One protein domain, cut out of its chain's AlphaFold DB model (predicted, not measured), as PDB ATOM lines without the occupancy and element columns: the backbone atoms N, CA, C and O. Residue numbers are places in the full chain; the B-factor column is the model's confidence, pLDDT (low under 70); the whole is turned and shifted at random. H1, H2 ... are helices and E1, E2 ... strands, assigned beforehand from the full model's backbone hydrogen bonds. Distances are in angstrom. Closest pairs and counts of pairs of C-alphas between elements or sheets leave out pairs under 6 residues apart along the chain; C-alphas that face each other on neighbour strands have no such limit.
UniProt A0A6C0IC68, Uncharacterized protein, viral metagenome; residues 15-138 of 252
ATOM      1  N   VAL A  15     215.762 126.383 302.357       96.94
ATOM      2  CA  VAL A  15     215.963 127.775 302.779       96.94
ATOM      3  C   VAL A  15     217.436 128.056 303.095       96.94
ATOM      4  O   VAL A  15     218.197 127.161 303.463       96.94
ATOM      5  N   GLU A  16     217.838 129.315 302.930       96.06
ATOM      6  CA  GLU A  16     219.104 129.904 303.390       96.06
ATOM      7  C   GLU A  16     218.840 130.697 304.671       96.06
ATOM      8  O   GLU A  16     217.983 131.575 304.659       96.06
ATOM      9  N   ILE A  17     219.581 130.453 305.753       96.75
ATOM     10  CA  ILE A  17     219.459 131.279 306.963       96.75
ATOM     11  C   ILE A  17     220.212 132.596 306.751       96.75
ATOM     12  O   ILE A  17     221.415 132.587 306.488       96.75
ATOM     13  N   THR A  18     219.513 133.724 306.877       96.88
ATOM     14  CA  THR A  18     220.022 135.060 306.519       96.88
ATOM     15  C   THR A  18     220.157 136.007 307.708       96.88
ATOM     16  O   THR A  18     220.763 137.062 307.573       96.88
ATOM     17  N   CYS A  19     219.635 135.643 308.882       96.94
ATOM     18  CA  CYS A  19     219.609 136.523 310.055       96.94
ATOM     19  C   CYS A  19     220.950 136.718 310.777       96.94
ATOM     20  O   CYS A  19     221.031 137.515 311.712       96.94
ATOM     21  N   PHE A  20     221.996 135.974 310.413       97.19
ATOM     22  CA  PHE A  20     223.299 136.089 311.065       97.19
ATOM     23  C   PHE A  20     224.150 137.198 310.435       97.19
ATOM     24  O   PHE A  20     224.200 137.283 309.212       97.19
ATOM     25  N   PRO A  21     224.944 137.956 311.216       96.75
ATOM     26  CA  PRO A  21     225.842 138.990 310.683       96.75
ATOM     27  C   PRO A  21     226.904 138.484 309.696       96.75
ATOM     28  O   PRO A  21     227.470 139.258 308.928       96.75
ATOM     29  N   CYS A  22     227.214 137.183 309.720       95.75
ATOM     30  CA  CYS A  22     228.115 136.573 308.747       95.75
ATOM     31  C   CYS A  22     227.488 136.448 307.348       95.75
ATOM     32  O   CYS A  22     228.230 136.238 306.392       95.75
ATOM     33  N   TYR A  23     226.159 136.554 307.220       95.19
ATOM     34  CA  TYR A  23     225.468 136.595 305.935       95.19
ATOM     35  C   TYR A  23     225.871 137.859 305.179       95.19
ATOM     36  O   TYR A  23     225.743 138.973 305.685       95.19
ATOM     37  N   ARG A  24     226.335 137.688 303.941       93.44
ATOM     38  CA  ARG A  24     226.602 138.800 303.030       93.44
ATOM     39  C   ARG A  24     225.939 138.504 301.689       93.44
ATOM     40  O   ARG A  24     226.282 137.496 301.067       93.44
ATOM     41  N   PRO A  25     224.989 139.335 301.230       90.62
ATOM     42  CA  PRO A  25     224.370 139.121 299.930       90.62
ATOM     43  C   PRO A  25     225.445 139.203 298.838       90.62
ATOM     44  O   PRO A  25     226.342 140.039 298.904       90.62
ATOM     45  N   HIS A  26     225.359 138.313 297.848       89.62
ATOM     46  CA  HIS A  26     226.289 138.230 296.709       89.62
ATOM     47  C   HIS A  26     227.751 137.880 297.049       89.62
ATOM     48  O   HIS A  26     228.603 137.927 296.168       89.62
ATOM     49  N   VAL A  27     228.047 137.480 298.289       92.56
ATOM     50  CA  VAL A  27     229.382 137.034 298.712       92.56
ATOM     51  C   VAL A  27     229.281 135.641 299.325       92.56
ATOM     52  O   VAL A  27     228.333 135.335 300.051       92.56
ATOM     53  N   LEU A  28     230.275 134.791 299.051       89.88
ATOM     54  CA  LEU A  28     230.391 133.492 299.709       89.88
ATOM     55  C   LEU A  28     230.524 133.695 301.221       89.88
ATOM     56  O   LEU A  28     231.469 134.311 301.709       89.88
ATOM     57  N   SER A  29     229.547 133.184 301.958       90.94
ATOM     58  CA  SER A  29     229.460 133.276 303.412       90.94
ATOM     59  C   SER A  29     228.932 131.968 303.993       90.94
ATOM     60  O   SER A  29     228.535 131.072 303.253       90.94
ATOM     61  N   CYS A  30     228.909 131.837 305.323       92.06
ATOM     62  CA  CYS A  30     228.469 130.616 306.011       92.06
ATOM     63  C   CYS A  30     227.091 130.103 305.546       92.06
ATOM     64  O   CYS A  30     226.871 128.899 305.483       92.06
ATOM     65  N   SER A  31     226.178 131.008 305.195       83.75
ATOM     66  CA  SER A  31     224.846 130.696 304.667       83.75
ATOM     67  C   SER A  31     224.858 130.207 303.217       83.75
ATOM     68  O   SER A  31     223.983 129.442 302.834       83.75
ATOM     69  N   SER A  32     225.838 130.620 302.407       84.62
ATOM     70  CA  SER A  32     225.961 130.216 300.998       84.62
ATOM     71  C   SER A  32     226.295 128.733 300.838       84.62
ATOM     72  O   SER A  32     226.021 128.149 299.795       84.62
ATOM     73  N   PHE A  33     226.902 128.120 301.857       81.62
ATOM     74  CA  PHE A  33     227.384 126.740 301.788       81.62
ATOM     75  C   PHE A  33     226.313 125.693 302.094       81.62
ATOM     76  O   PHE A  33     226.564 124.504 301.908       81.62
ATOM     77  N   CYS A  34     225.134 126.094 302.579       87.25
ATOM     78  CA  CYS A  34     224.162 125.128 303.056       87.25
ATOM     79  C   CYS A  34     222.717 125.579 302.898       87.25
ATOM     80  O   CYS A  34     222.315 126.658 303.332       87.25
ATOM     81  N   ARG A  35     221.920 124.664 302.350       94.19
ATOM     82  CA  ARG A  35     220.469 124.696 302.436       94.19
ATOM     83  C   ARG A  35     220.021 123.821 303.595       94.19
ATOM     84  O   ARG A  35     220.498 122.702 303.762       94.19
ATOM     85  N   VAL A  36     219.068 124.323 304.364       97.19
ATOM     86  CA  VAL A  36     218.388 123.554 305.408       97.19
ATOM     87  C   VAL A  36     216.914 123.410 305.057       97.19
ATOM     88  O   VAL A  36     216.378 124.182 304.257       97.19
ATOM     89  N   CYS A  37     216.246 122.420 305.646       97.75
ATOM     90  CA  CYS A  37     214.799 122.306 305.522       97.75
ATOM     91  C   CYS A  37     214.124 123.515 306.182       97.75
ATOM     92  O   CYS A  37     214.525 123.917 307.278       97.75
ATOM     93  N   ARG A  38     213.053 124.046 305.578       96.88
ATOM     94  CA  ARG A  38     212.274 125.160 306.154       96.88
ATOM     95  C   ARG A  38     211.848 124.890 307.600       96.88
ATOM     96  O   ARG A  38     212.009 125.761 308.448       96.88
ATOM     97  N   LYS A  39     211.347 123.682 307.890       96.88
ATOM     98  CA  LYS A  39     210.939 123.275 309.247       96.88
ATOM     99  C   LYS A  39     212.117 123.300 310.225       96.88
ATOM    100  O   LYS A  39     212.007 123.910 311.280       96.88
ATOM    101  N   CYS A  40     213.258 122.728 309.837       97.81
ATOM    102  CA  CYS A  40     214.463 122.737 310.665       97.81
ATOM    103  C   CYS A  40     214.960 124.159 310.947       97.81
ATOM    104  O   CYS A  40     215.343 124.447 312.074       97.81
ATOM    105  N   ALA A  41     214.931 125.060 309.958       97.31
ATOM    106  CA  ALA A  41     215.262 126.468 310.182       97.31
ATOM    107  C   ALA A  41     214.292 127.130 311.172       97.31
ATOM    108  O   ALA A  41     214.727 127.867 312.053       97.31
ATOM    109  N   HIS A  42     212.994 126.844 311.042       96.06
ATOM    110  CA  HIS A  42     211.949 127.380 311.911       96.06
ATOM    111  C   HIS A  42     212.158 126.973 313.376       96.06
ATOM    112  O   HIS A  42     212.182 127.839 314.245       96.06
ATOM    113  N   GLU A  43     212.382 125.683 313.631       97.00
ATOM    114  CA  GLU A  43     212.619 125.132 314.974       97.00
ATOM    115  C   GLU A  43     213.965 125.588 315.556       97.00
ATOM    116  O   GLU A  43     214.051 125.995 316.715       97.00
ATOM    117  N   TYR A  44     215.028 125.584 314.744       97.94
ATOM    118  CA  TYR A  44     216.363 126.015 315.165       97.94
ATOM    119  C   TYR A  44     216.381 127.474 315.636       97.94
ATOM    120  O   TYR A  44     216.956 127.801 316.681       97.94
ATOM    121  N   LEU A  45     215.702 128.344 314.885       97.75
ATOM    122  CA  LEU A  45     215.541 129.763 315.200       97.75
ATOM    123  C   LEU A  45     214.368 130.032 316.159       97.75
ATOM    124  O   LEU A  45     214.090 131.192 316.450       97.75
ATOM    125  N   GLN A  46     213.707 128.983 316.672       97.44
ATOM    126  CA  GLN A  46     212.604 129.048 317.641       97.44
ATOM    127  C   GLN A  46     211.426 129.924 317.193       97.44
ATOM    128  O   GLN A  46     210.748 130.553 318.008       97.44
ATOM    129  N   LEU A  47     211.170 129.978 315.887       95.88
ATOM    130  CA  LEU A  47     210.081 130.764 315.306       95.88
ATOM    131  C   LEU A  47     208.703 130.134 315.554       95.88
ATOM    132  O   LEU A  47     207.684 130.806 315.445       95.88
ATOM    133  N   ASP A  48     208.678 128.855 315.921       94.50
ATOM    134  CA  ASP A  48     207.511 128.108 316.394       94.50
ATOM    135  C   ASP A  48     207.164 128.390 317.866       94.50
ATOM    136  O   ASP A  48     206.128 127.938 318.351       94.50
ATOM    137  N   ARG A  49     208.015 129.131 318.586       96.19
ATOM    138  CA  ARG A  49     207.820 129.456 320.002       96.19
ATOM    139  C   ARG A  49     207.352 130.896 320.193       96.19
ATOM    140  O   ARG A  49     207.746 131.774 319.411       96.19
ATOM    141  N   PRO A  50     206.580 131.162 321.267       95.25
ATOM    142  CA  PRO A  50     206.280 132.523 321.676       95.25
ATOM    143  C   PRO A  50     207.562 133.332 321.873       95.25
ATOM    144  O   PRO A  50     208.549 132.792 322.375       95.25
ATOM    145  N   VAL A  51     207.550 134.614 321.504       95.50
ATOM    146  CA  VAL A  51     208.742 135.484 321.505       95.50
ATOM    147  C   VAL A  51     209.430 135.484 322.871       95.50
ATOM    148  O   VAL A  51     210.635 135.275 322.949       95.50
ATOM    149  N   PHE A  52     208.665 135.601 323.956       95.25
ATOM    150  CA  PHE A  52     209.169 135.612 325.335       95.25
ATOM    151  C   PHE A  52     209.727 134.262 325.827       95.25
ATOM    152  O   PHE A  52     210.362 134.210 326.876       95.25
ATOM    153  N   HIS A  53     209.520 133.172 325.082       97.00
ATOM    154  CA  HIS A  53     210.094 131.850 325.360       97.00
ATOM    155  C   HIS A  53     211.301 131.515 324.475       97.00
ATOM    156  O   HIS A  53     211.843 130.407 324.560       97.00
ATOM    157  N   ARG A  54     211.712 132.427 323.589       97.19
ATOM    158  CA  ARG A  54     212.901 132.221 322.763       97.19
ATOM    159  C   ARG A  54     214.157 132.532 323.563       97.19
ATOM    160  O   ARG A  54     214.176 133.377 324.453       97.19
ATOM    161  N   GLU A  55     215.232 131.847 323.215       97.88
ATOM    162  CA  GLU A  55     216.556 132.131 323.737       97.88
ATOM    163  C   GLU A  55     217.025 133.503 323.247       97.88
ATOM    164  O   GLU A  55     216.769 133.902 322.110       97.88
ATOM    165  N   ALA A  56     217.765 134.218 324.095       97.69
ATOM    166  CA  ALA A  56     218.265 135.548 323.761       97.69
ATOM    167  C   ALA A  56     219.237 135.535 322.572       97.69
ATOM    168  O   ALA A  56     219.319 136.518 321.833       97.69
ATOM    169  N   THR A  57     219.971 134.431 322.380       98.12
ATOM    170  CA  THR A  57     220.964 134.293 321.312       98.12
ATOM    171  C   THR A  57     220.950 132.901 320.686       98.12
ATOM    172  O   THR A  57     220.731 131.897 321.358       98.12
ATOM    173  N   ARG A  58     221.244 132.843 319.388       97.88
ATOM    174  CA  ARG A  58     221.572 131.625 318.638       97.88
ATOM    175  C   ARG A  58     222.881 131.842 317.896       97.88
ATOM    176  O   ARG A  58     223.143 132.952 317.443       97.88
ATOM    177  N   LYS A  59     223.703 130.800 317.782       97.94
ATOM    178  CA  LYS A  59     224.951 130.820 316.998       97.94
ATOM    179  C   LYS A  59     224.671 130.458 315.545       97.94
ATOM    180  O   LYS A  59     223.679 129.805 315.266       97.94
ATOM    181  N   CYS A  60     225.537 130.855 314.626       97.44
ATOM    182  CA  CYS A  60     225.535 130.346 313.263       97.44
ATOM    183  C   CYS A  60     225.934 128.859 313.265       97.44
ATOM    184  O   CYS A  60     226.733 128.424 314.091       97.44
ATOM    185  N   LEU A  61     225.427 128.087 312.301       95.88
ATOM    186  CA  LEU A  61     225.744 126.660 312.155       95.88
ATOM    187  C   LEU A  61     227.226 126.384 311.824       95.88
ATOM    188  O   LEU A  61     227.682 125.263 312.011       95.88
ATOM    189  N   TYR A  62     227.973 127.388 311.346       95.62
ATOM    190  CA  TYR A  62     229.337 127.212 310.820       95.62
ATOM    191  C   TYR A  62     230.390 128.139 311.420       95.62
ATOM    192  O   TYR A  62     231.578 127.958 311.166       95.62
ATOM    193  N   CYS A  63     229.989 129.168 312.165       95.88
ATOM    194  CA  CYS A  63     230.934 130.126 312.725       95.88
ATOM    195  C   CYS A  63     230.440 130.691 314.066       95.88
ATOM    196  O   CYS A  63     229.283 130.485 314.435       95.88
ATOM    197  N   PRO A  64     231.282 131.441 314.798       97.31
ATOM    198  CA  PRO A  64     230.910 132.018 316.090       97.31
ATOM    199  C   PRO A  64     229.893 133.169 316.036       97.31
ATOM    200  O   PRO A  64     229.521 133.670 317.095       97.31
ATOM    201  N   ALA A  65     229.467 133.625 314.849       97.38
ATOM    202  CA  ALA A  65     228.493 134.708 314.729       97.38
ATOM    203  C   ALA A  65     227.181 134.350 315.439       97.38
ATOM    204  O   ALA A  65     226.757 133.195 315.422       97.38
ATOM    205  N   VAL A  66     226.528 135.345 316.037       97.94
ATOM    206  CA  VAL A  66     225.272 135.171 316.773       97.94
ATOM    207  C   VAL A  66     224.174 136.073 316.222       97.94
ATOM    208  O   VAL A  66     224.458 137.133 315.671       97.94
ATOM    209  N   CYS A  67     222.923 135.656 316.379       97.62
ATOM    210  CA  CYS A  67     221.737 136.489 316.176       97.62
ATOM    211  C   CYS A  67     220.813 136.371 317.393       97.62
ATOM    212  O   CYS A  67     220.953 135.434 318.183       97.62
ATOM    213  N   SER A  68     219.855 137.290 317.537       97.94
ATOM    214  CA  SER A  68     218.829 137.204 318.580       97.94
ATOM    215  C   SER A  68     217.504 136.707 317.996       97.94
ATOM    216  O   SER A  68     216.886 137.443 317.232       97.94
ATOM    217  N   PRO A  69     217.036 135.493 318.341       97.50
ATOM    218  CA  PRO A  69     215.716 134.989 317.945       97.50
ATOM    219  C   PRO A  69     214.522 135.864 318.347       97.50
ATOM    220  O   PRO A  69     213.453 135.752 317.747       97.50
ATOM    221  N   LEU A  70     214.683 136.718 319.361       96.75
ATOM    222  CA  LEU A  70     213.616 137.567 319.902       96.75
ATOM    223  C   LEU A  70     213.076 138.568 318.874       96.75
ATOM    224  O   LEU A  70     211.891 138.880 318.897       96.75
ATOM    225  N   SER A  71     213.921 139.041 317.957       94.94
ATOM    226  CA  SER A  71     213.544 140.007 316.919       94.94
ATOM    227  C   SER A  71     213.252 139.368 315.560       94.94
ATOM    228  O   SER A  71     212.981 140.085 314.597       94.94
ATOM    229  N   LEU A  72     213.327 138.037 315.448       96.56
ATOM    230  CA  LEU A  72     213.185 137.358 314.165       96.56
ATOM    231  C   LEU A  72     211.726 137.081 313.803       96.56
ATOM    232  O   LEU A  72     210.941 136.551 314.596       96.56
ATOM    233  N   THR A  73     211.427 137.339 312.537       95.00
ATOM    234  CA  THR A  73     210.248 136.857 311.812       95.00
ATOM    235  C   THR A  73     210.695 135.871 310.729       95.00
ATOM    236  O   THR A  73     211.871 135.883 310.356       95.00
ATOM    237  N   PRO A  74     209.815 135.018 310.177       94.62
ATOM    238  CA  PRO A  74     210.181 134.130 309.072       94.62
ATOM    239  C   PRO A  74     210.844 134.845 307.883       94.62
ATOM    240  O   PRO A  74     211.778 134.305 307.297       94.62
ATOM    241  N   GLU A  75     210.413 136.068 307.567       95.12
ATOM    242  CA  GLU A  75     210.897 136.879 306.440       95.12
ATOM    243  C   GLU A  75     212.317 137.412 306.658       95.12
ATOM    244  O   GLU A  75     213.070 137.597 305.704       95.12
ATOM    245  N   THR A  76     212.685 137.669 307.914       96.38
ATOM    246  CA  THR A  76     214.008 138.189 308.299       96.38
ATOM    247  C   THR A  76     214.976 137.075 308.703       96.38
ATOM    248  O   THR A  76     216.195 137.221 308.589       96.38
ATOM    249  N   ALA A  77     214.437 135.936 309.143       97.06
ATOM    250  CA  ALA A  77     215.176 134.767 309.591       97.06
ATOM    251  C   ALA A  77     215.900 134.042 308.452       97.06
ATOM    252  O   ALA A  77     217.086 133.714 308.557       97.06
ATOM    253  N   TYR A  78     215.175 133.752 307.372       97.06
ATOM    254  CA  TYR A  78     215.675 132.947 306.268       97.06
ATOM    255  C   TYR A  78     215.020 133.327 304.940       97.06
ATOM    256  O   TYR A  78     213.923 133.875 304.882       97.06
ATOM    257  N   ARG A  79     215.672 132.952 303.840       95.94
ATOM    258  CA  ARG A  79     215.184 133.140 302.472       95.94
ATOM    259  C   ARG A  79     214.942 131.796 301.796       95.94
ATOM    260  O   ARG A  79     215.792 130.911 301.852       95.94
ATOM    261  N   LYS A  80     213.804 131.648 301.118       96.44
ATOM    262  CA  LYS A  80     213.472 130.439 300.345       96.44
ATOM    263  C   LYS A  80     214.334 130.324 299.086       96.44
ATOM    264  O   LYS A  80     214.519 131.311 298.376       96.44
ATOM    265  N   ASP A  81     214.810 129.118 298.784       95.56
ATOM    266  CA  ASP A  81     215.429 128.797 297.495       95.56
ATOM    267  C   ASP A  81     214.359 128.307 296.517       95.56
ATOM    268  O   ASP A  81     214.079 127.112 296.394       95.56
ATOM    269  N   PHE A  82     213.720 129.251 295.828       95.44
ATOM    270  CA  PHE A  82     212.658 128.924 294.882       95.44
ATOM    271  C   PHE A  82     213.144 128.089 293.693       95.44
ATOM    272  O   PHE A  82     212.350 127.328 293.144       95.44
ATOM    273  N   LEU A  83     214.416 128.198 293.294       94.69
ATOM    274  CA  LEU A  83     214.957 127.379 292.207       94.69
ATOM    275  C   LEU A  83     215.028 125.916 292.638       94.69
ATOM    276  O   LEU A  83     214.585 125.040 291.899       94.69
ATOM    277  N   TRP A  84     215.483 125.663 293.866       93.75
ATOM    278  CA  TRP A  84     215.506 124.319 294.437       93.75
ATOM    279  C   TRP A  84     214.107 123.726 294.597       93.75
ATOM    280  O   TRP A  84     213.859 122.591 294.197       93.75
ATOM    281  N   ILE A  85     213.175 124.510 295.149       95.31
ATOM    282  CA  ILE A  85     211.785 124.082 295.357       95.31
ATOM    283  C   ILE A  85     211.114 123.745 294.016       95.31
ATOM    284  O   ILE A  85     210.362 122.777 293.935       95.31
ATOM    285  N   ARG A  86     211.394 124.514 292.954       95.62
ATOM    286  CA  ARG A  86     210.827 124.285 291.614       95.62
ATOM    287  C   ARG A  86     211.486 123.143 290.847       95.62
ATOM    288  O   ARG A  86     210.842 122.605 289.953       95.62
ATOM    289  N   ALA A  87     212.733 122.791 291.152       94.31
ATOM    290  CA  ALA A  87     213.440 121.711 290.463       94.31
ATOM    291  C   ALA A  87     212.838 120.323 290.759       94.31
ATOM    292  O   ALA A  87     212.947 119.415 289.938       94.31
ATOM    293  N   ASP A  88     212.181 120.154 291.909       90.81
ATOM    294  CA  ASP A  88     211.541 118.899 292.303       90.81
ATOM    295  C   ASP A  88     210.073 118.848 291.861       90.81
ATOM    296  O   ASP A  88     209.151 119.157 292.621       90.81
ATOM    297  N   VAL A  89     209.869 118.478 290.596       91.19
ATOM    298  CA  VAL A  89     208.537 118.396 289.977       91.19
ATOM    299  C   VAL A  89     207.887 117.017 290.084       91.19
ATOM    300  O   VAL A  89     206.678 116.916 289.906       91.19
ATOM    301  N   LEU A  90     208.664 115.964 290.357       90.94
ATOM    302  CA  LEU A  90     208.178 114.578 290.307       90.94
ATOM    303  C   LEU A  90     207.913 113.970 291.685       90.94
ATOM    304  O   LEU A  90     207.071 113.083 291.798       90.94
ATOM    305  N   SER A  91     208.631 114.402 292.722       94.94
ATOM    306  CA  SER A  91     208.499 113.781 294.039       94.94
ATOM    307  C   SER A  91     207.250 114.297 294.751       94.94
ATOM    308  O   SER A  91     207.052 115.508 294.885       94.94
ATOM    309  N   GLU A  92     206.430 113.378 295.255       97.00
ATOM    310  CA  GLU A  92     205.342 113.705 296.169       97.00
ATOM    311  C   GLU A  92     205.870 113.748 297.606       97.00
ATOM    312  O   GLU A  92     206.542 112.830 298.075       97.00
ATOM    313  N   HIS A  93     205.544 114.823 298.314       97.25
ATOM    314  CA  HIS A  93     205.930 115.057 299.696       97.25
ATOM    315  C   HIS A  93     204.701 115.299 300.555       97.25
ATOM    316  O   HIS A  93     203.709 115.872 300.104       97.25
ATOM    317  N   SER A  94     204.785 114.897 301.819       97.69
ATOM    318  CA  SER A  94     203.747 115.182 302.811       97.69
ATOM    319  C   SER A  94     204.023 116.503 303.527       97.69
ATOM    320  O   SER A  94     205.170 116.947 303.628       97.69
ATOM    321  N   CYS A  95     202.974 117.140 304.047       97.56
ATOM    322  CA  CYS A  95     203.121 118.342 304.857       97.56
ATOM    323  C   CYS A  95     204.036 118.090 306.078       97.56
ATOM    324  O   CYS A  95     203.781 117.171 306.860       97.56
ATOM    325  N   PRO A  96     205.056 118.936 306.324       96.06
ATOM    326  CA  PRO A  96     206.021 118.718 307.404       96.06
ATOM    327  C   PRO A  96     205.438 118.973 308.808       96.06
ATOM    328  O   PRO A  96     206.080 118.648 309.809       96.06
ATOM    329  N   TYR A  97     204.231 119.542 308.888       94.31
ATOM    330  CA  TYR A  97     203.484 119.778 310.129       94.31
ATOM    331  C   TYR A  97     202.401 118.715 310.390       94.31
ATOM    332  O   TYR A  97     201.616 118.866 311.315       94.31
ATOM    333  N   GLY A  98     202.356 117.637 309.596       94.38
ATOM    334  CA  GLY A  98     201.520 116.461 309.880       94.38
ATOM    335  C   GLY A  98     200.064 116.538 309.410       94.38
ATOM    336  O   GLY A  98     199.291 115.634 309.708       94.38
ATOM    337  N   CYS A  99     199.669 117.572 308.661       95.94
ATOM    338  CA  CYS A  99     198.346 117.596 308.033       95.94
ATOM    339  C   CYS A  99     198.288 116.612 306.835       95.94
ATOM    340  O   CYS A  99     199.333 116.262 306.278       95.94
ATOM    341  N   PRO A 100     197.093 116.189 306.381       97.38
ATOM    342  CA  PRO A 100     196.951 115.153 305.351       97.38
ATOM    343  C   PRO A 100     197.324 115.611 303.928       97.38
ATOM    344  O   PRO A 100     197.216 114.829 302.987       97.38
ATOM    345  N   PHE A 101     197.738 116.868 303.743       98.00
ATOM    346  CA  PHE A 101     198.107 117.397 302.433       98.00
ATOM    347  C   PHE A 101     199.379 116.729 301.892       98.00
ATOM    348  O   PHE A 101     200.387 116.619 302.600       98.00
ATOM    349  N   LYS A 102     199.340 116.358 300.610       98.12
ATOM    350  CA  LYS A 102     200.473 115.836 299.842       98.12
ATOM    351  C   LYS A 102     200.587 116.549 298.498       98.12
ATOM    352  O   LYS A 102     199.581 116.984 297.941       98.12
ATOM    353  N   GLY A 103     201.805 116.676 297.984       97.19
ATOM    354  CA  GLY A 103     202.063 117.235 296.658       97.19
ATOM    355  C   GLY A 103     203.546 117.473 296.393       97.19
ATOM    356  O   GLY A 103     204.399 117.106 297.198       97.19
ATOM    357  N   THR A 104     203.869 118.116 295.272       97.50
ATOM    358  CA  THR A 104     205.248 118.544 294.969       97.50
ATOM    359  C   THR A 104     205.755 119.559 295.999       97.50
ATOM    360  O   THR A 104     204.962 120.170 296.719       97.50
ATOM    361  N   GLN A 105     207.068 119.814 296.060       97.12
ATOM    362  CA  GLN A 105     207.610 120.815 296.996       97.12
ATOM    363  C   GLN A 105     206.963 122.195 296.815       97.12
ATOM    364  O   GLN A 105     206.647 122.862 297.798       97.12
ATOM    365  N   LEU A 106     206.708 122.610 295.571       97.06
ATOM    366  CA  LEU A 106     206.030 123.873 295.284       97.06
ATOM    367  C   LEU A 106     204.584 123.883 295.805       97.06
ATOM    368  O   LEU A 106     204.159 124.865 296.415       97.06
ATOM    369  N   ALA A 107     203.844 122.787 295.606       97.56
ATOM    370  CA  ALA A 107     202.480 122.650 296.108       97.56
ATOM    371  C   ALA A 107     202.438 122.647 297.644       97.56
ATOM    372  O   ALA A 107     201.575 123.298 298.236       97.56
ATOM    373  N   VAL A 108     203.396 121.978 298.298       97.94
ATOM    374  CA  VAL A 108     203.518 122.005 299.760       97.94
ATOM    375  C   VAL A 108     203.892 123.403 300.252       97.94
ATOM    376  O   VAL A 108     203.281 123.863 301.210       97.94
ATOM    377  N   ASP A 109     204.822 124.125 299.615       97.31
ATOM    378  CA  ASP A 109     205.142 125.498 300.036       97.31
ATOM    379  C   ASP A 109     203.920 126.420 299.950       97.31
ATOM    380  O   ASP A 109     203.638 127.157 300.899       97.31
ATOM    381  N   HIS A 110     203.168 126.339 298.847       97.38
ATOM    382  CA  HIS A 110     201.917 127.074 298.677       97.38
ATOM    383  C   HIS A 110     200.905 126.707 299.770       97.38
ATOM    384  O   HIS A 110     200.364 127.589 300.437       97.38
ATOM    385  N   HIS A 111     200.705 125.408 300.015       97.56
ATOM    386  CA  HIS A 111     199.849 124.923 301.093       97.56
ATOM    387  C   HIS A 111     200.268 125.487 302.455       97.56
ATOM    388  O   HIS A 111     199.419 125.994 303.184       97.56
ATOM    389  N   LEU A 112     201.558 125.456 302.801       96.44
ATOM    390  CA  LEU A 112     202.050 126.021 304.058       96.44
ATOM    391  C   LEU A 112     201.703 127.503 304.177       96.44
ATOM    392  O   LEU A 112     201.130 127.917 305.182       96.44
ATOM    393  N   ASN A 113     201.968 128.295 303.139       94.75
ATOM    394  CA  ASN A 113     201.747 129.738 303.205       94.75
ATOM    395  C   ASN A 113     200.257 130.115 303.251       94.75
ATOM    396  O   ASN A 113     199.922 131.080 303.927       94.75
ATOM    397  N   ALA A 114     199.373 129.371 302.576       94.88
ATOM    398  CA  ALA A 114     197.982 129.792 302.380       94.88
ATOM    399  C   ALA A 114     196.929 128.964 303.142       94.88
ATOM    400  O   ALA A 114     195.866 129.483 303.477       94.88
ATOM    401  N   HIS A 115     197.178 127.675 303.397       96.19
ATOM    402  CA  HIS A 115     196.106 126.727 303.747       96.19
ATOM    403  C   HIS A 115     196.412 125.785 304.918       96.19
ATOM    404  O   HIS A 115     195.497 125.170 305.464       96.19
ATOM    405  N   CYS A 116     197.671 125.645 305.328       97.12
ATOM    406  CA  CYS A 116     198.049 124.727 306.397       97.12
ATOM    407  C   CYS A 116     197.504 125.188 307.752       97.12
ATOM    408  O   CYS A 116     197.923 126.221 308.266       97.12
ATOM    409  N   GLN A 117     196.589 124.407 308.327       96.75
ATOM    410  CA  GLN A 117     195.984 124.692 309.632       96.75
ATOM    411  C   GLN A 117     196.910 124.372 310.810       96.75
ATOM    412  O   GLN A 117     196.762 124.956 311.883       96.75
ATOM    413  N   GLU A 118     197.877 123.480 310.593       96.12
ATOM    414  CA  GLU A 118     198.880 123.075 311.585       96.12
ATOM    415  C   GLU A 118     200.098 124.004 311.610       96.12
ATOM    416  O   GLU A 118     200.948 123.890 312.492       96.12
ATOM    417  N   MET A 119     200.199 124.931 310.654       94.81
ATOM    418  CA  MET A 119     201.278 125.907 310.650       94.81
ATOM    419  C   MET A 119     201.125 126.848 311.846       94.81
ATOM    420  O   MET A 119     200.053 127.408 312.086       94.81
ATOM    421  N   VAL A 120     202.220 127.009 312.585       93.56
ATOM    422  CA  VAL A 120     202.312 127.939 313.707       93.56
ATOM    423  C   VAL A 120     202.616 129.335 313.176       93.56
ATOM    424  O   VAL A 120     203.554 129.523 312.402       93.56
ATOM    425  N   GLU A 121     201.824 130.303 313.614       93.12
ATOM    426  CA  GLU A 121     201.987 131.725 313.351       93.12
ATOM    427  C   GLU A 121     202.156 132.465 314.677       93.12
ATOM    428  O   GLU A 121     201.528 132.141 315.686       93.12
ATOM    429  N   VAL A 122     203.021 133.472 314.673       92.62
ATOM    430  CA  VAL A 122     203.269 134.307 315.846       92.62
ATOM    431  C   VAL A 122     202.380 135.535 315.732       92.62
ATOM    432  O   VAL A 122     202.465 136.282 314.759       92.62
ATOM    433  N   CYS A 123     201.495 135.714 316.706       95.38
ATOM    434  CA  CYS A 123     200.673 136.908 316.841       95.38
ATOM    435  C   CYS A 123     201.551 138.120 317.190       95.38
ATOM    436  O   CYS A 123     202.635 137.962 317.752       95.38
ATOM    437  N   SER A 124     201.077 139.337 316.923       93.50
ATOM    438  CA  SER A 124     201.775 140.575 317.299       93.50
ATOM    439  C   SER A 124     202.031 140.701 318.805       93.50
ATOM    440  O   SER A 124     203.027 141.308 319.182       93.50
ATOM    441  N   CYS A 125     201.235 140.030 319.649       94.44
ATOM    442  CA  CYS A 125     201.494 139.919 321.091       94.44
ATOM    443  C   CYS A 125     202.634 138.957 321.454       94.44
ATOM    444  O   CYS A 125     202.894 138.687 322.625       94.44
ATOM    445  N   GLY A 126     203.285 138.369 320.452       94.31
ATOM    446  CA  GLY A 126     204.372 137.418 320.606       94.31
ATOM    447  C   GLY A 126     203.927 135.985 320.892       94.31
ATOM    448  O   GLY A 126     204.791 135.113 320.953       94.31
ATOM    449  N   THR A 127     202.631 135.698 321.040       95.06
ATOM    450  CA  THR A 127     202.126 134.331 321.260       95.06
ATOM    451  C   THR A 127     202.159 133.527 319.965       95.06
ATOM    452  O   THR A 127     201.670 133.977 318.931       95.06
ATOM    453  N   ALA A 128     202.708 132.316 320.019       94.88
ATOM    454  CA  ALA A 128     202.678 131.373 318.909       94.88
ATOM    455  C   ALA A 128     201.380 130.554 318.951       94.88
ATOM    456  O   ALA A 128     201.084 129.910 319.956       94.88
ATOM    457  N   THR A 129     200.608 130.576 317.868       95.94
ATOM    458  CA  THR A 129     199.319 129.878 317.750       95.94
ATOM    459  C   THR A 129     199.236 129.136 316.428       95.94
ATOM    460  O   THR A 129     199.845 129.537 315.438       95.94
ATOM    461  N   ARG A 130     198.495 128.029 316.385       96.25
ATOM    462  CA  ARG A 130     198.224 127.351 315.111       96.25
ATOM    463  C   ARG A 130     197.226 128.173 314.302       96.25
ATOM    464  O   ARG A 130     196.319 128.773 314.875       96.25
ATOM    465  N   ARG A 131     197.339 128.158 312.973       95.38
ATOM    466  CA  ARG A 131     196.487 128.968 312.087       95.38
ATOM    467  C   ARG A 131     194.984 128.781 312.337       95.38
ATOM    468  O   ARG A 131     194.258 129.772 312.328       95.38
ATOM    469  N   HIS A 132     194.516 127.562 312.616       95.62
ATOM    470  CA  HIS A 132     193.094 127.331 312.915       95.62
ATOM    471  C   HIS A 132     192.636 127.960 314.241       95.62
ATOM    472  O   HIS A 132     191.490 128.381 314.340       95.62
ATOM    473  N   GLN A 133     193.532 128.075 315.227       96.69
ATOM    474  CA  GLN A 133     193.275 128.679 316.544       96.69
ATOM    475  C   GLN A 133     193.470 130.199 316.540       96.69
ATOM    476  O   GLN A 133     193.163 130.873 317.519       96.69
ATOM    477  N   LYS A 134     193.999 130.759 315.446       95.50
ATOM    478  CA  LYS A 134     194.313 132.187 315.342       95.50
ATOM    479  C   LYS A 134     193.088 133.063 315.575       95.50
ATOM    480  O   LYS A 134     193.217 134.104 316.203       95.50
ATOM    481  N   LYS A 135     191.917 132.659 315.072       95.25
ATOM    482  CA  LYS A 135     190.673 133.424 315.244       95.25
ATOM    483  C   LYS A 135     190.284 133.535 316.717       95.25
ATOM    484  O   LYS A 135     190.041 134.643 317.182       95.25
ATOM    485  N   ASP A 136     190.305 132.413 317.429       96.94
ATOM    486  CA  ASP A 136     189.965 132.355 318.853       96.94
ATOM    487  C   ASP A 136     190.982 133.155 319.675       96.94
ATOM    488  O   ASP A 136     190.612 134.004 320.479       96.94
ATOM    489  N   HIS A 137     192.275 132.987 319.380       96.50
ATOM    490  CA  HIS A 137     193.323 133.770 320.025       96.50
ATOM    491  C   HIS A 137     193.154 135.276 319.800       96.50
ATOM    492  O   HIS A 137     193.266 136.045 320.745       96.50
ATOM    493  N   VAL A 138     192.904 135.711 318.562       97.00
ATOM    494  CA  VAL A 138     192.734 137.132 318.226       97.00
ATOM    495  C   VAL A 138     191.539 137.741 318.964       97.00
ATOM    496  O   VAL A 138     191.609 138.912 319.334       97.00
TER     497      VAL A 138
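AT A GLANCE: This is residues 15 to 138 of the 252 residues of an uncharacterized protein of viral metagenome (UniProt A0A6C0IC68). With little regular structure, a flat, loop-rich slab has antiparallel sheet E1-E2, H1 and H2 nearer its middle; hairpins H3-H4 and E3-E4, with H5, lie farther out. Of 124 printed residues, 47 are in five named helices and four named strands, E1-H1-H2-E2-H3-H4-E3-E4-H5, mixed in class. It is compact, radius of gyration of the C-alphas 15.3 A, spanning 39 by 39 by 18 A.

IN THESE COORDINATES: E1 is residues 15-17, beginning at C-alpha 15 (215.963, 127.775, 302.779); E2 is 78-80, H1 38-44, H2 74-77, H3 82-87, E3 120-122 and E4 128-130. H4, 105-114, is 14.2 A long; H5, 131-138, ends at C-alpha 138 (192.734, 137.132, 318.226).

HOW THE PARTS SIT: N 16 of E1 and O 79 of E2 are within hydrogen-bond range, 2.8 A, as are N 121 of E3 and O 129 of antiparallel E4. H3 and H4 touch, closest C-alphas Ile 85 and Gln 105 at 5.5 A, opposite ways at a steep tilt of 41 degrees. Every O i to N i+4 pair is within range in H1, H3 and H4; H5 has 2 of 4.

THE WHOLE: The printed part has no cut; links E1-H1, H1-H2 and H3-H4 are long. No printed residue is under 70 in pLDDT.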